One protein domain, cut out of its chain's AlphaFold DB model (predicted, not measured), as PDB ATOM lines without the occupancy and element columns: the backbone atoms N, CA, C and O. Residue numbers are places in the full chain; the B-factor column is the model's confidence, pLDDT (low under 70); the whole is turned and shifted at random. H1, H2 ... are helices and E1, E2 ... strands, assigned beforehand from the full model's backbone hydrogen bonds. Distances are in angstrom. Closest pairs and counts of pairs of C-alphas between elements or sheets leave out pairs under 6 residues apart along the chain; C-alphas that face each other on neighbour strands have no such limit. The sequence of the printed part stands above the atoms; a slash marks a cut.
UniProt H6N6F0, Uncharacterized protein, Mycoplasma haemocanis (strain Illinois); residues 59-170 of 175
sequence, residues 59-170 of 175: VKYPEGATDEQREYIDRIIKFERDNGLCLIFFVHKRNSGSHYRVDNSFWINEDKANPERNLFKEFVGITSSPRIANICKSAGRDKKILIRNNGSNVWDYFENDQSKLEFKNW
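Overview. This is residues 59 to 170 of the 175 residues of an uncharacterized protein of Mycoplasma haemocanis (strain Illinois) (UniProt H6N6F0). A small three-stranded sheet, E1, E4 and E5, has H2 and H3 packed over one face, and the longest helix, H1, lies side by side with H2. The hairpin E2 and E3 sits beside E1 as a separate small sheet, while the short H4 and H5 lie near E4, apart from H2 and H3. The 112 printed residues, a mixed class of helices and strands, hold five named helices and five named strands in the order H1 E1 E2 E3 H2 H3 E4 E5 H4 H5. The larger sheet runs E1 E4 E5 and is mixed; E2 and E3 are antiparallel. The whole is compact, with a radius of gyration of the C-alphas of 13.1 A and spans of 35 by 32 by 27 A.

Arrangement. Start at H1, residues 67 to 82, which touches H2, residues 119 to 127, closest at the C-alphas of Tyr 72 and Phe 120, 5.7 A apart; they run the same way at a shallow tilt of 26 degrees. Next come E1, residues 87 to 91, and its parallel neighbour E4, residues 144 to 149; look for N 89 and O 145 at 2.8 A. H1 only grazes their sheet, with residues 76 to 81. E2, residues 100 to 103, and E3, residues 106 to 108, form a hairpin, with N 108 and O 100 at 2.7 A; the closest C-alphas of E1 and E2, Phe 89 and Tyr 100, are 5.3 A apart. H2 and H3, residues 130 to 139, lie on the same face of the sheet, making two layers, helices over a sheet. H2 only just lies over E4, with 3 of its 9 C-alphas falling on it, and runs across the strands, at a height over the sheet of 9.1 A. H3 lies over E4 at 8.7 A, along the strands. E4 and E5, residues 155 to 157, form a hairpin, with N 148 and O 156 at 2.8 A. H4, residues 159 to 162, only grazes the sheet. In H1, H2 and H3 every O i to N i+4 pair is within hydrogen-bond range.

Along the chain. Find C-alpha 67 at (286.799, 170.626, 356.205); from there H1 runs 22.5 A. E1 covers 13.5 A, H2 12.4 A, H3 14.2 A and E4 16.7 A. H5, residues 165 to 168, ends at C-alpha 168, (256.345, 157.790, 356.039).

Size, cuts and confidence. The C-alphas farthest apart, Gly 64 and Asn 160, are 36.4 A apart. The printed part has no cut and no long link. Mean pLDDT of the printed part is 75.0; residues 60, 62, 93 to 115 and 164 to 170 are under 70.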
ATOM      1  N   VAL A  59     275.297 165.490 346.182       70.88
ATOM      2  CA  VAL A  59     276.033 166.127 347.290       70.88
ATOM      3  C   VAL A  59     275.747 167.622 347.364       70.88
ATOM      4  O   VAL A  59     276.013 168.364 346.422       70.88
ATOM      5  N   LYS A  60     275.262 168.068 348.520       69.88
ATOM      6  CA  LYS A  60     275.187 169.480 348.871       69.88
ATOM      7  C   LYS A  60     275.865 169.631 350.227       69.88
ATOM      8  O   LYS A  60     275.535 168.925 351.166       69.88
ATOM      9  N   TYR A  61     276.855 170.502 350.329       72.31
ATOM     10  CA  TYR A  61     277.509 170.751 351.614       72.31
ATOM     11  C   TYR A  61     276.757 171.870 352.341       72.31
ATOM     12  O   TYR A  61     276.403 172.847 351.675       72.31
ATOM     13  N   PRO A  62     276.536 171.770 353.665       68.75
ATOM     14  CA  PRO A  62     276.000 172.881 354.443       68.75
ATOM     15  C   PRO A  62     276.835 174.153 354.255       68.75
ATOM     16  O   PRO A  62     278.065 174.097 354.117       68.75
ATOM     17  N   GLU A  63     276.175 175.308 354.247       70.19
ATOM     18  CA  GLU A  63     276.867 176.594 354.206       70.19
ATOM     19  C   GLU A  63     277.711 176.758 355.481       70.19
ATOM     20  O   GLU A  63     277.241 176.502 356.586       70.19
ATOM     21  N   GLY A  64     278.994 177.098 355.333       71.25
ATOM     22  CA  GLY A  64     279.928 177.159 356.464       71.25
ATOM     23  C   GLY A  64     280.454 175.806 356.968       71.25
ATOM     24  O   GLY A  64     281.172 175.794 357.966       71.25
ATOM     25  N   ALA A  65     280.167 174.685 356.288       72.12
ATOM     26  CA  ALA A  65     280.697 173.375 356.676       72.12
ATOM     27  C   ALA A  65     282.234 173.369 356.740       72.12
ATOM     28  O   ALA A  65     282.907 173.738 355.764       72.12
ATOM     29  N   THR A  66     282.770 172.900 357.870       80.25
ATOM     30  CA  THR A  66     284.211 172.742 358.094       80.25
ATOM     31  C   THR A  66     284.796 171.654 357.192       80.25
ATOM     32  O   THR A  66     284.077 170.778 356.707       80.25
ATOM     33  N   ASP A  67     286.116 171.667 356.987       82.62
ATOM     34  CA  ASP A  67     286.799 170.626 356.205       82.62
ATOM     35  C   ASP A  67     286.570 169.220 356.785       82.62
ATOM     36  O   ASP A  67     286.362 168.267 356.036       82.62
ATOM     37  N   GLU A  68     286.517 169.097 358.115       80.31
ATOM     38  CA  GLU A  68     286.216 167.831 358.792       80.31
ATOM     39  C   GLU A  68     284.788 167.351 358.483       80.31
ATOM     40  O   GLU A  68     284.567 166.187 358.146       80.31
ATOM     41  N   GLN A  69     283.801 168.253 358.539       76.06
ATOM     42  CA  GLN A  69     282.413 167.928 358.195       76.06
ATOM     43  C   GLN A  69     282.284 167.511 356.726       76.06
ATOM     44  O   GLN A  69     281.589 166.541 356.423       76.06
ATOM     45  N   ARG A  70     282.993 168.192 355.817       79.38
ATOM     46  CA  ARG A  70     283.046 167.831 354.391       79.38
ATOM     47  C   ARG A  70     283.644 166.445 354.181       79.38
ATOM     48  O   ARG A  70     283.067 165.658 353.437       79.38
ATOM     49  N   GLU A  71     284.735 166.114 354.871       83.12
ATOM     50  CA  GLU A  71     285.352 164.785 354.783       83.12
ATOM     51  C   GLU A  71     284.388 163.683 355.239       83.12
ATOM     52  O   GLU A  71     284.281 162.631 354.602       83.12
ATOM     53  N   TYR A  72     283.649 163.912 356.324       80.94
ATOM     54  CA  TYR A  72     282.635 162.959 356.746       80.94
ATOM     55  C   TYR A  72     281.504 162.837 355.722       80.94
ATOM     56  O   TYR A  72     281.139 161.714 355.384       80.94
ATOM     57  N   ILE A  73     280.986 163.947 355.186       78.25
ATOM     58  CA  ILE A  73     279.966 163.923 354.124       78.25
ATOM     59  C   ILE A  73     280.461 163.099 352.930       78.25
ATOM     60  O   ILE A  73     279.746 162.219 352.458       78.25
ATOM     61  N   ASP A  74     281.703 163.286 352.490       81.62
ATOM     62  CA  ASP A  74     282.275 162.518 351.380       81.62
ATOM     63  C   ASP A  74     282.277 161.005 351.655       81.62
ATOM     64  O   ASP A  74     281.929 160.203 350.782       81.62
ATOM     65  N   ARG A  75     282.622 160.592 352.882       83.56
ATOM     66  CA  ARG A  75     282.599 159.174 353.294       83.56
ATOM     67  C   ARG A  75     281.188 158.596 353.262       83.56
ATOM     68  O   ARG A  75     281.002 157.455 352.840       83.56
ATOM     69  N   ILE A  76     280.206 159.388 353.676       81.44
ATOM     70  CA  ILE A  76     278.791 159.019 353.664       81.44
ATOM     71  C   ILE A  76     278.308 158.784 352.234       81.44
ATOM     72  O   ILE A  76     277.742 157.735 351.932       81.44
ATOM     73  N   ILE A  77     278.582 159.734 351.343       81.12
ATOM     74  CA  ILE A  77     278.180 159.652 349.938       81.12
ATOM     75  C   ILE A  77     278.856 158.476 349.245       81.12
ATOM     76  O   ILE A  77     278.209 157.753 348.486       81.12
ATOM     77  N   LYS A  78     280.141 158.247 349.535       84.62
ATOM     78  CA  LYS A  78     280.858 157.074 349.043       84.62
ATOM     79  C   LYS A  78     280.174 155.785 349.490       84.62
ATOM     80  O   LYS A  78     279.919 154.924 348.657       84.62
ATOM     81  N   PHE A  79     279.822 155.668 350.769       86.00
ATOM     82  CA  PHE A  79     279.111 154.492 351.262       86.00
ATOM     83  C   PHE A  79     277.773 154.281 350.547       86.00
ATOM     84  O   PHE A  79     277.484 153.166 350.120       86.00
ATOM     85  N   GLU A  80     276.954 155.323 350.407       83.44
ATOM     86  CA  GLU A  80     275.661 155.211 349.724       83.44
ATOM     87  C   GLU A  80     275.854 154.773 348.272       83.44
ATOM     88  O   GLU A  80     275.175 153.857 347.815       83.44
ATOM     89  N   ARG A  81     276.833 155.350 347.566       85.25
ATOM     90  CA  ARG A  81     277.199 154.943 346.205       85.25
ATOM     91  C   ARG A  81     277.591 153.466 346.132       85.25
ATOM     92  O   ARG A  81     277.058 152.740 345.297       85.25
ATOM     93  N   ASP A  82     278.481 153.028 347.018       86.38
ATOM     94  CA  ASP A  82     279.008 151.657 347.062       86.38
ATOM     95  C   ASP A  82     277.915 150.624 347.361       86.38
ATOM     96  O   ASP A  82     278.017 149.464 346.960       86.38
ATOM     97  N   ASN A  83     276.850 151.050 348.044       87.00
ATOM     98  CA  ASN A  83     275.825 150.169 348.587       87.00
ATOM     99  C   ASN A  83     274.438 150.417 347.986       87.00
ATOM    100  O   ASN A  83     273.423 150.209 348.640       87.00
ATOM    101  N   GLY A  84     274.379 150.804 346.710       81.19
ATOM    102  CA  GLY A  84     273.132 150.800 345.939       81.19
ATOM    103  C   GLY A  84     272.353 152.113 345.951       81.19
ATOM    104  O   GLY A  84     271.177 152.108 345.601       81.19
ATOM    105  N   LEU A  85     272.994 153.230 346.306       82.88
ATOM    106  CA  LEU A  85     272.409 154.573 346.373       82.88
ATOM    107  C   LEU A  85     271.159 154.640 347.264       82.88
ATOM    108  O   LEU A  85     270.214 155.375 346.952       82.88
ATOM    109  N   CYS A  86     271.130 153.860 348.349       83.62
ATOM    110  CA  CYS A  86     270.112 154.040 349.379       83.62
ATOM    111  C   CYS A  86     270.340 155.370 350.114       83.62
ATOM    112  O   CYS A  86     271.438 155.928 350.094       83.62
ATOM    113  N   LEU A  87     269.301 155.864 350.780       80.19
ATOM    114  CA  LEU A  87     269.364 157.069 351.601       80.19
ATOM    115  C   LEU A  87     269.268 156.660 353.069       80.19
ATOM    116  O   LEU A  87     268.248 156.104 353.489       80.19
ATOM    117  N   ILE A  88     270.317 156.912 353.848       79.38
ATOM    118  CA  ILE A  88     270.336 156.526 355.263       79.38
ATOM    119  C   ILE A  88     269.818 157.673 356.125       79.38
ATOM    120  O   ILE A  88     270.347 158.784 356.130       79.38
ATOM    121  N   PHE A  89     268.805 157.357 356.919       79.00
ATOM    122  CA  PHE A  89     268.240 158.197 357.961       79.00
ATOM    123  C   PHE A  89     268.642 157.565 359.288       79.00
ATOM    124  O   PHE A  89     268.546 156.347 359.415       79.00
ATOM    125  N   PHE A  90     269.081 158.332 360.285       77.38
ATOM    126  CA  PHE A  90     269.468 157.741 361.567       77.38
ATOM    127  C   PHE A  90     268.898 158.483 362.758       77.38
ATOM    128  O   PHE A  90     268.934 159.696 362.769       77.38
ATOM    129  N   VAL A  91     268.456 157.769 363.791       72.31
ATOM    130  CA  VAL A  91     267.881 158.354 365.008       72.31
ATOM    131  C   VAL A  91     268.727 157.990 366.209       72.31
ATOM    132  O   VAL A  91     268.826 156.817 366.578       72.31
ATOM    133  N   HIS A  92     269.297 158.993 366.874       70.81
ATOM    134  CA  HIS A  92     270.026 158.746 368.116       70.81
ATOM    135  C   HIS A  92     269.097 158.393 369.284       70.81
ATOM    136  O   HIS A  92     269.280 157.382 369.951       70.81
ATOM    137  N   LYS A  93     268.085 159.222 369.545       66.88
ATOM    138  CA  LYS A  93     267.103 158.992 370.609       66.88
ATOM    139  C   LYS A  93     265.716 159.255 370.062       66.88
ATOM    140  O   LYS A  93     265.417 160.354 369.604       66.88
ATOM    141  N   ARG A  94     264.860 158.236 370.138       59.88
ATOM    142  CA  ARG A  94     263.503 158.274 369.582       59.88
ATOM    143  C   ARG A  94     262.662 159.404 370.179       59.88
ATOM    144  O   ARG A  94     261.989 160.109 369.444       59.88
ATOM    145  N   ASN A  95     262.773 159.614 371.490       59.19
ATOM    146  CA  ASN A  95     261.965 160.597 372.216       59.19
ATOM    147  C   ASN A  95     262.470 162.039 372.054       59.19
ATOM    148  O   ASN A  95     261.727 162.967 372.341       59.19
ATOM    149  N   SER A  96     263.716 162.237 371.605       54.06
ATOM    150  CA  SER A  96     264.285 163.571 371.364       54.06
ATOM    151  C   SER A  96     264.411 163.907 369.875       54.06
ATOM    152  O   SER A  96     264.835 165.007 369.546       54.06
ATOM    153  N   GLY A  97     264.082 162.960 368.983       52.28
ATOM    154  CA  GLY A  97     264.019 163.153 367.531       52.28
ATOM    155  C   GLY A  97     265.298 163.704 366.905       52.28
ATOM    156  O   GLY A  97     265.212 164.456 365.939       52.28
ATOM    157  N   SER A  98     266.461 163.418 367.491       54.16
ATOM    158  CA  SER A  98     267.503 164.438 367.425       54.16
ATOM    159  C   SER A  98     268.167 164.603 366.064       54.16
ATOM    160  O   SER A  98     268.594 165.709 365.807       54.16
ATOM    161  N   HIS A  99     268.194 163.619 365.158       57.94
ATOM    162  CA  HIS A  99     268.815 163.835 363.840       57.94
ATOM    163  C   HIS A  99     268.112 163.013 362.772       57.94
ATOM    164  O   HIS A  99     267.659 161.916 363.070       57.94
ATOM    165  N   TYR A 100     268.003 163.547 361.557       61.69
ATOM    166  CA  TYR A 100     267.554 162.847 360.347       61.69
ATOM    167  C   TYR A 100     268.150 163.548 359.135       61.69
ATOM    168  O   TYR A 100     268.287 164.759 359.172       61.69
ATOM    169  N   ARG A 101     268.451 162.849 358.044       63.28
ATOM    170  CA  ARG A 101     268.926 163.480 356.806       63.28
ATOM    171  C   ARG A 101     267.749 163.701 355.856       63.28
ATOM    172  O   ARG A 101     267.160 162.711 355.458       63.28
ATOM    173  N   VAL A 102     267.375 164.932 355.499       49.16
ATOM    174  CA  VAL A 102     266.276 165.180 354.524       49.16
ATOM    175  C   VAL A 102     266.724 164.822 353.116       49.16
ATOM    176  O   VAL A 102     266.013 164.146 352.376       49.16
ATOM    177  N   ASP A 103     267.933 165.265 352.792       57.53
ATOM    178  CA  ASP A 103     268.612 165.109 351.521       57.53
ATOM    179  C   ASP A 103     270.131 165.161 351.766       57.53
ATOM    180  O   ASP A 103     270.615 165.120 352.894       57.53
ATOM    181  N   ASN A 104     270.942 165.232 350.724       57.34
ATOM    182  CA  ASN A 104     272.393 165.335 350.886       57.34
ATOM    183  C   ASN A 104     272.873 166.649 351.522       57.34
ATOM    184  O   ASN A 104     274.047 166.707 351.866       57.34
ATOM    185  N   SER A 105     272.005 167.656 351.646       50.22
ATOM    186  CA  SER A 105     272.300 169.019 352.109       50.22
ATOM    187  C   SER A 105     271.971 169.264 353.565       50.22
ATOM    188  O   SER A 105     272.515 170.204 354.139       50.22
ATOM    189  N   PHE A 106     271.023 168.516 354.132       51.88
ATOM    190  CA  PHE A 106     270.331 169.000 355.317       51.88
ATOM    191  C   PHE A 106     269.973 167.911 356.327       51.88
ATOM    192  O   PHE A 106     269.423 166.856 355.988       51.88
ATOM    193  N   TRP A 107     270.238 168.227 357.598       63.53
ATOM    194  CA  TRP A 107     269.831 167.442 358.755       63.53
ATOM    195  C   TRP A 107     268.612 168.077 359.424       63.53
ATOM    196  O   TRP A 107     268.663 169.212 359.887       63.53
ATOM    197  N   ILE A 108     267.514 167.331 359.536       51.59
ATOM    198  CA  ILE A 108     266.400 167.718 360.400       51.59
ATOM    199  C   ILE A 108     266.887 167.661 361.840       51.59
ATOM    200  O   ILE A 108     267.414 166.633 362.278       51.59
ATOM    201  N   ASN A 109     266.588 168.731 362.571       59.16
ATOM    202  CA  ASN A 109     266.794 168.871 364.003       59.16
ATOM    203  C   ASN A 109     268.265 169.010 364.440       59.16
ATOM    204  O   ASN A 109     268.574 168.685 365.584       59.16
ATOM    205  N   GLU A 110     269.171 169.511 363.587       58.47
ATOM    206  CA  GLU A 110     270.532 169.884 364.027       58.47
ATOM    207  C   GLU A 110     270.502 170.897 365.189       58.47
ATOM    208  O   GLU A 110     271.308 170.824 366.107       58.47
ATOM    209  N   ASP A 111     269.494 171.765 365.232       56.72
ATOM    210  CA  ASP A 111     269.182 172.675 366.341       56.72
ATOM    211  C   ASP A 111     268.823 171.958 367.659       56.72
ATOM    212  O   ASP A 111     268.975 172.524 368.740       56.72
ATOM    213  N   LYS A 112     268.377 170.698 367.590       57.91
ATOM    214  CA  LYS A 112     268.139 169.817 368.751       57.91
ATOM    215  C   LYS A 112     269.273 168.816 368.954       57.91
ATOM    216  O   LYS A 112     269.166 167.928 369.814       57.91
ATOM    217  N   ALA A 113     270.343 168.926 368.168       62.38
ATOM    218  CA  ALA A 113     271.554 168.178 368.409       62.38
ATOM    219  C   ALA A 113     272.148 168.597 369.743       62.38
ATOM    220  O   ALA A 113     272.166 169.770 370.100       62.38
ATOM    221  N   ASN A 114     272.662 167.621 370.491       68.00
ATOM    222  CA  ASN A 114     273.532 167.963 371.604       68.00
ATOM    223  C   ASN A 114     274.819 168.561 370.995       68.00
ATOM    224  O   ASN A 114     275.472 167.834 370.240       68.00
ATOM    225  N   PRO A 115     275.200 169.810 371.327       67.31
ATOM    226  CA  PRO A 115     276.404 170.461 370.800       67.31
ATOM    227  C   PRO A 115     277.700 169.681 371.059       67.31
ATOM    228  O   PRO A 115     278.677 169.832 370.334       67.31
ATOM    229  N   GLU A 116     277.715 168.816 372.074       72.06
ATOM    230  CA  GLU A 116     278.855 167.957 372.411       72.06
ATOM    231  C   GLU A 116     278.996 166.740 371.477       72.06
ATOM    232  O   GLU A 116     279.940 165.956 371.601       72.06
ATOM    233  N   ARG A 117     278.049 166.528 370.555       73.38
ATOM    234  CA  ARG A 117     277.999 165.346 369.687       73.38
ATOM    235  C   ARG A 117     278.292 165.712 368.242       73.38
ATOM    236  O   ARG A 117     277.678 166.600 367.664       73.38
ATOM    237  N   ASN A 118     279.189 164.947 367.625       75.81
ATOM    238  CA  ASN A 118     279.507 165.083 366.209       75.81
ATOM    239  C   ASN A 118     278.679 164.085 365.386       75.81
ATOM    240  O   ASN A 118     279.004 162.900 365.291       75.81
ATOM    241  N   LEU A 119     277.606 164.584 364.780       76.62
ATOM    242  CA  LEU A 119     276.639 163.799 364.004       76.62
ATOM    243  C   LEU A 119     277.258 163.125 362.790       76.62
ATOM    244  O   LEU A 119     276.954 161.975 362.479       76.62
ATOM    245  N   PHE A 120     278.166 163.832 362.131       75.69
ATOM    246  CA  PHE A 120     278.870 163.330 360.967       75.69
ATOM    247  C   PHE A 120     279.771 162.144 361.332       75.69
ATOM    248  O   PHE A 120     279.771 161.120 360.648       75.69
ATOM    249  N   LYS A 121     280.463 162.231 362.472       78.75
ATOM    250  CA  LYS A 121     281.269 161.132 363.016       78.75
ATOM    251  C   LYS A 121     280.417 159.919 363.392       78.75
ATOM    252  O   LYS A 121     280.815 158.781 363.148       78.75
ATOM    253  N   GLU A 122     279.241 160.141 363.967       81.19
ATOM    254  CA  GLU A 122     278.310 159.056 364.288       81.19
ATOM    255  C   GLU A 122     277.796 158.350 363.044       81.19
ATOM    256  O   GLU A 122     277.757 157.120 363.011       81.19
ATOM    257  N   PHE A 123     277.476 159.115 362.003       79.06
ATOM    258  CA  PHE A 123     277.093 158.550 360.723       79.06
ATOM    259  C   PHE A 123     278.232 157.739 360.109       79.06
ATOM    260  O   PHE A 123     277.989 156.655 359.591       79.06
ATOM    261  N   VAL A 124     279.489 158.174 360.235       78.31
ATOM    262  CA  VAL A 124     280.617 157.325 359.825       78.31
ATOM    263  C   VAL A 124     280.636 155.994 360.581       78.31
ATOM    264  O   VAL A 124     280.916 154.953 359.982       78.31
ATOM    265  N   GLY A 125     280.270 155.991 361.864       82.19
ATOM    266  CA  GLY A 125     280.053 154.758 362.626       82.19
ATOM    267  C   GLY A 125     278.966 153.863 362.015       82.19
ATOM    268  O   GLY A 125     279.153 152.653 361.908       82.19
ATOM    269  N   ILE A 126     277.868 154.455 361.538       83.31
ATOM    270  CA  ILE A 126     276.781 153.763 360.827       83.31
ATOM    271  C   ILE A 126     277.283 153.157 359.508       83.31
ATOM    272  O   ILE A 126     277.093 151.966 359.259       83.31
ATOM    273  N   THR A 127     277.974 153.944 358.681       83.44
ATOM    274  CA  THR A 127     278.492 153.517 357.367       83.44
ATOM    275  C   THR A 127     279.697 152.587 357.458       83.44
ATOM    276  O   THR A 127     280.185 152.098 356.448       83.44
ATOM    277  N   SER A 128     280.201 152.319 358.660       84.62
ATOM    278  CA  SER A 128     281.243 151.312 358.874       84.62
ATOM    279  C   SER A 128     280.663 149.909 359.105       84.62
ATOM    280  O   SER A 128     281.420 148.948 359.200       84.62
ATOM    281  N   SER A 129     279.333 149.765 359.202       86.44
ATOM    282  CA  SER A 129     278.667 148.487 359.480       86.44
ATOM    283  C   SER A 129     278.394 147.676 358.201       86.44
ATOM    284  O   SER A 129     277.571 148.091 357.377       86.44
ATOM    285  N   PRO A 130     278.971 146.463 358.051       88.94
ATOM    286  CA  PRO A 130     278.681 145.583 356.913       88.94
ATOM    287  C   PRO A 130     277.209 145.160 356.836       88.94
ATOM    288  O   PRO A 130     276.662 144.946 355.756       88.94
ATOM    289  N   ARG A 131     276.532 145.064 357.987       90.12
ATOM    290  CA  ARG A 131     275.102 144.745 358.033       90.12
ATOM    291  C   ARG A 131     274.271 145.858 357.403       90.12
ATOM    292  O   ARG A 131     273.386 145.576 356.603       90.12
ATOM    293  N   ILE A 132     274.577 147.112 357.731       88.94
ATOM    294  CA  ILE A 132     273.877 148.275 357.174       88.94
ATOM    295  C   ILE A 132     274.172 148.405 355.676       88.94
ATOM    296  O   ILE A 132     273.262 148.707 354.911       88.94
ATOM    297  N   ALA A 133     275.395 148.078 355.244       90.31
ATOM    298  CA  ALA A 133     275.769 148.021 353.830       90.31
ATOM    299  C   ALA A 133     274.894 147.033 353.042       90.31
ATOM    300  O   ALA A 133     274.308 147.393 352.022       90.31
ATOM    301  N   ASN A 134     274.720 145.815 353.561       92.00
ATOM    302  CA  ASN A 134     273.864 144.809 352.933       92.00
ATOM    303  C   ASN A 134     272.398 145.252 352.871       92.00
ATOM    304  O   ASN A 134     271.757 145.102 351.837       92.00
ATOM    305  N   ILE A 135     271.882 145.848 353.948       90.81
ATOM    306  CA  ILE A 135     270.502 146.347 353.999       90.81
ATOM    307  C   ILE A 135     270.290 147.484 352.997       90.81
ATOM    308  O   ILE A 135     269.298 147.483 352.272       90.81
ATOM    309  N   CYS A 136     271.239 148.415 352.913       88.25
ATOM    310  CA  CYS A 136     271.250 149.499 351.934       88.25
ATOM    311  C   CYS A 136     271.215 148.948 350.500       88.25
ATOM    312  O   CYS A 136     270.349 149.323 349.707       88.25
ATOM    313  N   LYS A 137     272.070 147.960 350.212       90.06
ATOM    314  CA  LYS A 137     272.140 147.297 348.907       90.06
ATOM    315  C   LYS A 137     270.845 146.569 348.550       90.06
ATOM    316  O   LYS A 137     270.414 146.633 347.402       90.06
ATOM    317  N   SER A 138     270.219 145.902 349.520       90.19
ATOM    318  CA  SER A 138     268.937 145.210 349.343       90.19
ATOM    319  C   SER A 138     267.758 146.166 349.167       90.19
ATOM    320  O   SER A 138     266.848 145.860 348.404       90.19
ATOM    321  N   ALA A 139     267.763 147.313 349.849       86.19
ATOM    322  CA  ALA A 139     266.742 148.341 349.667       86.19
ATOM    323  C   ALA A 139     266.821 148.932 348.251       86.19
ATOM    324  O   ALA A 139     265.801 149.109 347.584       86.19
ATOM    325  N   GLY A 140     268.041 149.174 347.775       81.12
ATOM    326  CA  GLY A 140     268.303 149.688 346.444       81.12
ATOM    327  C   GLY A 140     268.117 151.199 346.333       81.12
ATOM    328  O   GLY A 140     267.947 151.928 347.315       81.12
ATOM    329  N   ARG A 141     268.179 151.669 345.088       82.94
ATOM    330  CA  ARG A 141     268.307 153.088 344.768       82.94
ATOM    331  C   ARG A 141     267.128 153.905 345.287       82.94
ATOM    332  O   ARG A 141     265.971 153.563 345.052       82.94
ATOM    333  N   ASP A 142     267.451 155.017 345.942       76.06
ATOM    334  CA  ASP A 142     266.506 156.031 346.436       76.06
ATOM    335  C   ASP A 142     265.529 155.520 347.498       76.06
ATOM    336  O   ASP A 142     264.604 156.228 347.905       76.06
ATOM    337  N   LYS A 143     265.746 154.300 348.003       81.94
ATOM    338  CA  LYS A 143     265.025 153.806 349.165       81.94
ATOM    339  C   LYS A 143     265.635 154.375 350.430       81.94
ATOM    340  O   LYS A 143     266.847 154.350 350.636       81.94
ATOM    341  N   LYS A 144     264.750 154.878 351.285       80.12
ATOM    342  CA  LYS A 144     265.088 155.352 352.618       80.12
ATOM    343  C   LYS A 144     265.245 154.142 353.535       80.12
ATOM    344  O   LYS A 144     264.369 153.278 353.545       80.12
ATOM    345  N   ILE A 145     266.316 154.103 354.317       83.88
ATOM    346  CA  ILE A 145     266.466 153.158 355.426       83.88
ATOM    347  C   ILE A 145     266.650 153.931 356.726       83.88
ATOM    348  O   ILE A 145     267.452 154.859 356.794       83.88
ATOM    349  N   LEU A 146     265.893 153.556 357.751       82.44
ATOM    350  CA  LEU A 146     265.991 154.138 359.080       82.44
ATOM    351  C   LEU A 146     266.883 153.273 359.972       82.44
ATOM    352  O   LEU A 146     266.601 152.096 360.202       82.44
ATOM    353  N   ILE A 147     267.940 153.883 360.486       86.00
ATOM    354  CA  ILE A 147     268.885 153.322 361.443       86.00
ATOM    355  C   ILE A 147     268.610 153.953 362.800       86.00
ATOM    356  O   ILE A 147     268.290 155.134 362.905       86.00
ATOM    357  N   ARG A 148     268.725 153.193 363.879       84.06
ATOM    358  CA  ARG A 148     268.506 153.719 365.223       84.06
ATOM    359  C   ARG A 148     269.598 153.252 366.162       84.06
ATOM    360  O   ARG A 148     270.101 152.138 366.046       84.06
ATOM    361  N   ASN A 149     269.937 154.105 367.119       80.31
ATOM    362  CA  ASN A 149     270.757 153.708 368.249       80.31
ATOM    363  C   ASN A 149     269.930 152.848 369.218       80.31
ATOM    364  O   ASN A 149     268.824 153.224 369.624       80.31
ATOM    365  N   ASN A 150     270.447 151.692 369.617       77.25
ATOM    366  CA  ASN A 150     269.753 150.807 370.553       77.25
ATOM    367  C   ASN A 150     269.823 151.265 372.027       77.25
ATOM    368  O   ASN A 150     269.268 150.589 372.885       77.25
ATOM    369  N   GLY A 151     270.471 152.398 372.321       73.81
ATOM    370  CA  GLY A 151     270.694 152.904 373.678       73.81
ATOM    371  C   GLY A 151     272.049 152.506 374.271       73.81
ATOM    372  O   GLY A 151     272.444 153.058 375.291       73.81
ATOM    373  N   SER A 152     272.790 151.614 373.609       76.06
ATOM    374  CA  SER A 152     274.137 151.169 373.993       76.06
ATOM    375  C   SER A 152     275.208 151.643 373.007       76.06
ATOM    376  O   SER A 152     276.248 151.010 372.870       76.06
ATOM    377  N   ASN A 153     274.949 152.737 372.283       72.69
ATOM    378  CA  ASN A 153     275.817 153.243 371.214       72.69
ATOM    379  C   ASN A 153     276.013 152.288 370.028       72.69
ATOM    380  O   ASN A 153     276.937 152.469 369.237       72.69
ATOM    381  N   VAL A 154     275.114 151.318 369.857       79.94
ATOM    382  CA  VAL A 154     275.096 150.450 368.678       79.94
ATOM    383  C   VAL A 154     274.026 150.943 367.718       79.94
ATOM    384  O   VAL A 154     272.859 151.098 368.087       79.94
ATOM    385  N   TRP A 155     274.442 151.191 366.480       84.12
ATOM    386  CA  TRP A 155     273.575 151.607 365.389       84.12
ATOM    387  C   TRP A 155     273.089 150.401 364.605       84.12
ATOM    388  O   TRP A 155     273.900 149.594 364.150       84.12
ATOM    389  N   ASP A 156     271.777 150.292 364.427       84.38
ATOM    390  CA  ASP A 156     271.205 149.146 363.739       84.38
ATOM    391  C   ASP A 156     269.934 149.489 362.963       84.38
ATOM    392  O   ASP A 156     269.245 150.475 363.234       84.38
ATOM    393  N   TYR A 157     269.634 148.647 361.983       84.94
ATOM    394  CA  TYR A 157     268.383 148.660 361.248       84.94
ATOM    395  C   TYR A 157     267.331 147.842 361.994       84.94
ATOM    396  O   TYR A 157     267.556 146.678 362.343       84.94
ATOM    397  N   PHE A 158     266.150 148.430 362.161       81.81
ATOM    398  CA  PHE A 158     264.993 147.765 362.746       81.81
ATOM    399  C   PHE A 158     263.838 147.804 361.750       81.81
ATOM    400  O   PHE A 158     263.378 148.877 361.358       81.81
ATOM    401  N   GLU A 159     263.340 146.634 361.360       84.25
ATOM    402  CA  GLU A 159     262.263 146.506 360.372       84.25
ATOM    403  C   GLU A 159     260.979 147.221 360.826       84.25
ATOM    404  O   GLU A 159     260.398 148.013 360.083       84.25
ATOM    405  N   ASN A 160     260.617 147.064 362.104       81.38
ATOM    406  CA  ASN A 160     259.475 147.748 362.719       81.38
ATOM    407  C   ASN A 160     259.593 149.277 362.709       81.38
ATOM    408  O   ASN A 160     258.587 149.962 362.868       81.38
ATOM    409  N   ASP A 161     260.801 149.827 362.566       75.44
ATOM    410  CA  ASP A 161     260.999 151.273 362.497       75.44
ATOM    411  C   ASP A 161     260.667 151.819 361.095       75.44
ATOM    412  O   ASP A 161     260.281 152.980 360.980       75.44
ATOM    413  N   GLN A 162     260.709 150.985 360.048       78.06
ATOM    414  CA  GLN A 162     260.477 151.413 358.661       78.06
ATOM    415  C   GLN A 162     258.996 151.642 358.327       78.06
ATOM    416  O   GLN A 162     258.667 152.373 357.396       78.06
ATOM    417  N   SER A 163     258.072 151.004 359.052       74.38
ATOM    418  CA  SER A 163     256.630 151.122 358.789       74.38
ATOM    419  C   SER A 163     255.977 152.321 359.483       74.38
ATOM    420  O   SER A 163     254.804 152.615 359.219       74.38
ATOM    421  N   LYS A 164     256.730 153.009 360.349       69.88
ATOM    422  CA  LYS A 164     256.241 154.053 361.250       69.88
ATOM    423  C   LYS A 164     255.810 155.314 360.513       69.88
ATOM    424  O   LYS A 164     256.393 155.709 359.502       69.88
ATOM    425  N   LEU A 165     254.761 155.954 361.027       65.50
ATOM    426  CA  LEU A 165     254.159 157.134 360.403       65.50
ATOM    427  C   LEU A 165     255.142 158.312 360.398       65.50
ATOM    428  O   LEU A 165     255.255 159.032 359.411       65.50
ATOM    429  N   GLU A 166     255.931 158.420 361.469       63.75
ATOM    430  CA  GLU A 166     257.027 159.372 361.635       63.75
ATOM    431  C   GLU A 166     258.205 159.103 360.693       63.75
ATOM    432  O   GLU A 166     259.195 159.809 360.756       63.75
ATOM    433  N   PHE A 167     258.146 158.085 359.841       63.09
ATOM    434  CA  PHE A 167     259.098 157.873 358.753       63.09
ATOM    435  C   PHE A 167     258.425 158.074 357.389       63.09
ATOM    436  O   PHE A 167     259.015 158.653 356.479       63.09
ATOM    437  N   LYS A 168     257.152 157.668 357.265       63.56
ATOM    438  CA  LYS A 168     256.345 157.790 356.039       63.56
ATOM    439  C   LYS A 168     255.953 159.224 355.679       63.56
ATOM    440  O   LYS A 168     255.979 159.566 354.502       63.56
ATOM    441  N   ASN A 169     255.603 160.054 356.660       56.09
ATOM    442  CA  ASN A 169     255.081 161.407 356.418       56.09
ATOM    443  C   ASN A 169     256.166 162.447 356.094       56.09
ATOM    444  O   ASN A 169     255.858 163.622 355.921       56.09
ATOM    445  N   TRP A 170     257.434 162.042 356.025       57.38
ATOM    446  CA  TRP A 170     258.546 162.972 355.861       57.38
ATOM    447  C   TRP A 170     258.874 163.176 354.391       57.38
ATOM    448  O   TRP A 170     259.670 162.448 353.780       57.38
TER     449      TRP A 170